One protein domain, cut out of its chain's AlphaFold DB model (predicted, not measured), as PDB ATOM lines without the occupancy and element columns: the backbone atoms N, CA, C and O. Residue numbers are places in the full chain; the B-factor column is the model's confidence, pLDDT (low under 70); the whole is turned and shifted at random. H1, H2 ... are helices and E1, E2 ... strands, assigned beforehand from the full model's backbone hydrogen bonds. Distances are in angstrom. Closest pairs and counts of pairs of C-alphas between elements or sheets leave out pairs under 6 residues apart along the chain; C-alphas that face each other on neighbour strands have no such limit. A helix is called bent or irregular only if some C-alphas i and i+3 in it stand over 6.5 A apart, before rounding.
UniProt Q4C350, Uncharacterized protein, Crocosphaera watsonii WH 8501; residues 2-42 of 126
ATOM      1  N   ASP A   2     103.294 169.611 141.320       85.25
ATOM      2  CA  ASP A   2     103.774 170.312 140.125       85.25
ATOM      3  C   ASP A   2     104.757 169.407 139.375       85.25
ATOM      4  O   ASP A   2     105.698 168.884 139.987       85.25
ATOM      5  N   ILE A   3     104.481 169.152 138.095       85.31
ATOM      6  CA  ILE A   3     105.331 168.326 137.232       85.31
ATOM      7  C   ILE A   3     106.455 169.232 136.747       85.31
ATOM      8  O   ILE A   3     106.213 170.188 136.016       85.31
ATOM      9  N   VAL A   4     107.684 168.936 137.166       86.94
ATOM     10  CA  VAL A   4     108.846 169.792 136.878       86.94
ATOM     11  C   VAL A   4     109.692 169.274 135.724       86.94
ATOM     12  O   VAL A   4     110.506 170.017 135.184       86.94
ATOM     13  N   LEU A   5     109.538 168.000 135.359       84.25
ATOM     14  CA  LEU A   5     110.306 167.376 134.290       84.25
ATOM     15  C   LEU A   5     109.523 166.208 133.686       84.25
ATOM     16  O   LEU A   5     108.977 165.389 134.420       84.25
ATOM     17  N   LYS A   6     109.514 166.110 132.356       82.75
ATOM     18  CA  LYS A   6     108.952 164.973 131.625       82.75
ATOM     19  C   LYS A   6     110.041 164.300 130.800       82.75
ATOM     20  O   LYS A   6     110.720 164.965 130.022       82.75
ATOM     21  N   ILE A   7     110.213 162.991 130.971       82.31
ATOM     22  CA  ILE A   7     111.173 162.180 130.210       82.31
ATOM     23  C   ILE A   7     110.413 161.010 129.587       82.31
ATOM     24  O   ILE A   7     110.009 160.079 130.282       82.31
ATOM     25  N   GLY A   8     110.204 161.056 128.268       82.44
ATOM     26  CA  GLY A   8     109.326 160.103 127.585       82.44
ATOM     27  C   GLY A   8     107.904 160.169 128.151       82.44
ATOM     28  O   GLY A   8     107.300 161.238 128.186       82.44
ATOM     29  N   GLU A   9     107.399 159.036 128.635       85.50
ATOM     30  CA  GLU A   9     106.080 158.924 129.281       85.50
ATOM     31  C   GLU A   9     106.121 159.145 130.803       85.50
ATOM     32  O   GLU A   9     105.092 159.060 131.470       85.50
ATOM     33  N   GLN A  10     107.300 159.398 131.377       85.62
ATOM     34  CA  GLN A  10     107.448 159.583 132.814       85.62
ATOM     35  C   GLN A  10     107.360 161.064 133.182       85.62
ATOM     36  O   GLN A  10     108.250 161.852 132.855       85.62
ATOM     37  N   ASP A  11     106.315 161.408 133.929       90.06
ATOM     38  CA  ASP A  11     106.182 162.700 134.591       90.06
ATOM     39  C   ASP A  11     106.874 162.641 135.959       90.06
ATOM     40  O   ASP A  11     106.624 161.739 136.760       90.06
ATOM     41  N   ILE A  12     107.773 163.589 136.222       90.50
ATOM     42  CA  ILE A  12     108.559 163.673 137.456       90.50
ATOM     43  C   ILE A  12     108.128 164.927 138.208       90.50
ATOM     44  O   ILE A  12     108.254 166.057 137.718       90.50
ATOM     45  N   SER A  13     107.638 164.735 139.427       92.94
ATOM     46  CA  SER A  13     107.285 165.840 140.313       92.94
ATOM     47  C   SER A  13     108.506 166.420 141.034       92.94
ATOM     48  O   SER A  13     109.563 165.791 141.152       92.94
ATOM     49  N   SER A  14     108.356 167.628 141.579       89.44
ATOM     50  CA  SER A  14     109.421 168.296 142.345       89.44
ATOM     51  C   SER A  14     109.941 167.474 143.533       89.44
ATOM     52  O   SER A  14     111.127 167.540 143.854       89.44
ATOM     53  N   VAL A  15     109.076 166.673 144.163       92.25
ATOM     54  CA  VAL A  15     109.431 165.822 145.311       92.25
ATOM     55  C   VAL A  15     110.159 164.538 144.900       92.25
ATOM     56  O   VAL A  15     110.936 164.003 145.685       92.25
ATOM     57  N   GLU A  16     109.956 164.065 143.669       91.44
ATOM     58  CA  GLU A  16     110.596 162.855 143.131       91.44
ATOM     59  C   GLU A  16     111.958 163.147 142.500       91.44
ATOM     60  O   GLU A  16     112.830 162.277 142.477       91.44
ATOM     61  N   LEU A  17     112.173 164.382 142.038       90.94
ATOM     62  CA  LEU A  17     113.391 164.770 141.335       90.94
ATOM     63  C   LEU A  17     114.659 164.550 142.177       90.94
ATOM     64  O   LEU A  17     115.636 163.985 141.687       90.94
ATOM     65  N   TYR A  18     114.662 164.973 143.445       91.00
ATOM     66  CA  TYR A  18     115.842 164.826 144.306       91.00
ATOM     67  C   TYR A  18     116.192 163.351 144.597       91.00
ATOM     68  O   TYR A  18     117.347 162.972 144.367       91.00
ATOM     69  N   PRO A  19     115.247 162.490 145.036       93.69
ATOM     70  CA  PRO A  19     115.486 161.051 145.149       93.69
ATOM     71  C   PRO A  19     116.022 160.421 143.861       93.69
ATOM     72  O   PRO A  19     116.956 159.623 143.920       93.69
ATOM     73  N   LEU A  20     115.495 160.822 142.701       93.12
ATOM     74  CA  LEU A  20     115.922 160.302 141.404       93.12
ATOM     75  C   LEU A  20     117.377 160.687 141.086       93.12
ATOM     76  O   LEU A  20     118.190 159.842 140.708       93.12
ATOM     77  N   LEU A  21     117.749 161.951 141.321       92.44
ATOM     78  CA  LEU A  21     119.131 162.423 141.178       92.44
ATOM     79  C   LEU A  21     120.096 161.677 142.109       92.44
ATOM     80  O   LEU A  21     121.231 161.387 141.719       92.44
ATOM     81  N   ALA A  22     119.660 161.363 143.332       92.75
ATOM     82  CA  ALA A  22     120.443 160.581 144.283       92.75
ATOM     83  C   ALA A  22     120.602 159.124 143.820       92.75
ATOM     84  O   ALA A  22     121.719 158.603 143.806       92.75
ATOM     85  N   GLN A  23     119.508 158.493 143.381       95.12
ATOM     86  CA  GLN A  23     119.477 157.118 142.884       95.12
ATOM     87  C   GLN A  23     120.444 156.916 141.712       95.12
ATOM     88  O   GLN A  23     121.220 155.960 141.710       95.12
ATOM     89  N   TYR A  24     120.467 157.851 140.758       94.69
ATOM     90  CA  TYR A  24     121.390 157.816 139.618       94.69
ATOM     91  C   TYR A  24     122.778 158.400 139.912       94.69
ATOM     92  O   TYR A  24     123.611 158.490 139.012       94.69
ATOM     93  N   ARG A  25     123.063 158.786 141.166       94.12
ATOM     94  CA  ARG A  25     124.349 159.368 141.598       94.12
ATOM     95  C   ARG A  25     124.756 160.595 140.771       94.12
ATOM     96  O   ARG A  25     125.937 160.825 140.508       94.12
ATOM     97  N   LEU A  26     123.772 161.399 140.377       94.25
ATOM     98  CA  LEU A  26     123.968 162.628 139.607       94.25
ATOM     99  C   LEU A  26     124.228 163.843 140.505       94.25
ATOM    100  O   LEU A  26     124.789 164.833 140.038       94.25
ATOM    101  N   LEU A  27     123.912 163.758 141.803       93.38
ATOM    102  CA  LEU A  27     124.151 164.838 142.772       93.38
ATOM    103  C   LEU A  27     125.606 165.351 142.791       93.38
ATOM    104  O   LEU A  27     125.784 166.567 142.729       93.38
ATOM    105  N   PRO A  28     126.660 164.505 142.808       93.56
ATOM    106  CA  PRO A  28     128.038 165.000 142.765       93.56
ATOM    107  C   PRO A  28     128.369 165.740 141.464       93.56
ATOM    108  O   PRO A  28     129.123 166.713 141.476       93.56
ATOM    109  N   GLN A  29     127.795 165.304 140.339       93.50
ATOM    110  CA  GLN A  29     127.996 165.966 139.050       93.50
ATOM    111  C   GLN A  29     127.315 167.334 139.033       93.50
ATOM    112  O   GLN A  29     127.939 168.317 138.637       93.50
ATOM    113  N   LEU A  30     126.080 167.415 139.533       92.94
ATOM    114  CA  LEU A  30     125.354 168.674 139.679       92.94
ATOM    115  C   LEU A  30     126.102 169.644 140.604       92.94
ATOM    116  O   LEU A  30     126.338 170.790 140.230       92.94
ATOM    117  N   ALA A  31     126.552 169.171 141.769       93.94
ATOM    118  CA  ALA A  31     127.333 169.971 142.710       93.94
ATOM    119  C   ALA A  31     128.620 170.511 142.068       93.94
ATOM    120  O   ALA A  31     128.925 171.693 142.204       93.94
ATOM    121  N   LYS A  32     129.341 169.681 141.302       95.12
ATOM    122  CA  LYS A  32     130.522 170.121 140.547       95.12
ATOM    123  C   LYS A  32     130.184 171.254 139.577       95.12
ATOM    124  O   LYS A  32     130.931 172.227 139.520       95.12
ATOM    125  N   GLN A  33     129.088 171.143 138.824       94.50
ATOM    126  CA  GLN A  33     128.689 172.202 137.892       94.50
ATOM    127  C   GLN A  33     128.358 173.506 138.625       94.50
ATOM    128  O   GLN A  33     128.849 174.553 138.215       94.50
ATOM    129  N   ILE A  34     127.631 173.430 139.743       93.69
ATOM    130  CA  ILE A  34     127.293 174.597 140.573       93.69
ATOM    131  C   ILE A  34     128.557 175.270 141.124       93.69
ATOM    132  O   ILE A  34     128.678 176.490 141.069       93.69
ATOM    133  N   ILE A  35     129.519 174.492 141.624       95.06
ATOM    134  CA  ILE A  35     130.779 175.031 142.157       95.06
ATOM    135  C   ILE A  35     131.591 175.718 141.054       95.06
ATOM    136  O   ILE A  35     132.153 176.786 141.280       95.06
ATOM    137  N   ILE A  36     131.638 175.137 139.850       93.62
ATOM    138  CA  ILE A  36     132.292 175.774 138.698       93.62
ATOM    139  C   ILE A  36     131.604 177.100 138.371       93.62
ATOM    140  O   ILE A  36     132.294 178.101 138.201       93.62
ATOM    141  N   ASP A  37     130.270 177.129 138.337       93.31
ATOM    142  CA  ASP A  37     129.506 178.353 138.075       93.31
ATOM    143  C   ASP A  37     129.781 179.448 139.101       93.31
ATOM    144  O   ASP A  37     129.954 180.611 138.739       93.31
ATOM    145  N   GLN A  38     129.880 179.076 140.375       93.62
ATOM    146  CA  GLN A  38     130.251 179.994 141.447       93.62
ATOM    147  C   GLN A  38     131.678 180.526 141.270       93.62
ATOM    148  O   GLN A  38     131.902 181.725 141.416       93.62
ATOM    149  N   ALA A  39     132.632 179.665 140.907       92.31
ATOM    150  CA  ALA A  39     134.026 180.059 140.705       92.31
ATOM    151  C   ALA A  39     134.201 181.036 139.532       92.31
ATOM    152  O   ALA A  39     135.034 181.937 139.597       92.31
ATOM    153  N   ILE A  40     133.397 180.889 138.475       94.69
ATOM    154  CA  ILE A  40     133.455 181.757 137.292       94.69
ATOM    155  C   ILE A  40     132.494 182.953 137.355       94.69
ATOM    156  O   ILE A  40     132.470 183.760 136.424       94.69
ATOM    157  N   ALA A  41     131.694 183.091 138.417       92.50
ATOM    158  CA  ALA A  41     130.673 184.135 138.526       92.50
ATOM    159  C   ALA A  41     131.264 185.555 138.476       92.50
ATOM    160  O   ALA A  41     130.653 186.454 137.900       92.50
ATOM    161  N   SER A  42     132.466 185.742 139.029       90.88
ATOM    162  CA  SER A  42     133.197 187.017 139.024       90.88
ATOM    163  C   SER A  42     133.855 187.350 137.680       90.88
ATOM    164  O   SER A  42     134.311 188.476 137.485       90.88
TER     165      SER A  42
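Overview. This is residues 2 to 42 of the 126 residues of an uncharacterized protein of Crocosphaera watsonii WH 8501 (UniProt Q4C350). Two helices, H1 and H2, make an open V, meeting near their ends at a corner; a small hairpin of strands, E1 and E2, sits at the start of H1, and residues 31 to 42, mostly H2, stick out free as a long arm. The printed part has 41 residues, with E1, E2, H1 and H2 in that order along the chain. The sheet, in the order E1 - E2, is antiparallel, and the class is mixed, helices and strands. The whole is loose, with a radius of gyration of the C-alphas of 13.0 A, and spans 39 by 19 by 18 A, the arm making much of the length.

Arrangement. E1, residues 3 to 7, and E2, residues 10 to 13, form an antiparallel hairpin, their directions at 155 degrees. Across it, N 12 and O 5 are 2.8 A apart and N 7 and O 10 are 2.9 A apart, both within hydrogen-bond range. H1, residues 14 to 23, follows E2 directly; the closest C-alphas of E1 and H1 are those of Val 4 and Ser 14, 5.7 A apart. H2, residues 27 to 40, is close to H1 but not clearly touching, with the C-alphas of Leu 21 and Leu 27 the closest at 5.8 A. The lines of H1 and H2 are about perpendicular, at 77 degrees. H2 is apart from E1 and E2. In H2 every O i to N i+4 pair is within hydrogen-bond range; in H1, 4 of 6 are.

Along the chain. E1 begins at C-alpha 3 (105.331, 168.326, 137.232) and is 11.0 A long; E2 is 9.8 A long. H1 is 15.0 A long and irregular, but only just: C-alphas 15 and 18 are 6.6 A apart. H2 is 20.1 A long and ends at C-alpha 40 (133.455, 181.757, 137.292).

Size, cuts and confidence. The two C-alphas farthest apart, those of Glu 9 and Ser 42, are 40.2 A apart. The printed part has no cut, and its three links, E1 to E2, E2 to H1 and H1 to H2, are tight. The mean pLDDT of the printed part is 91.1, and no printed residue is under 70.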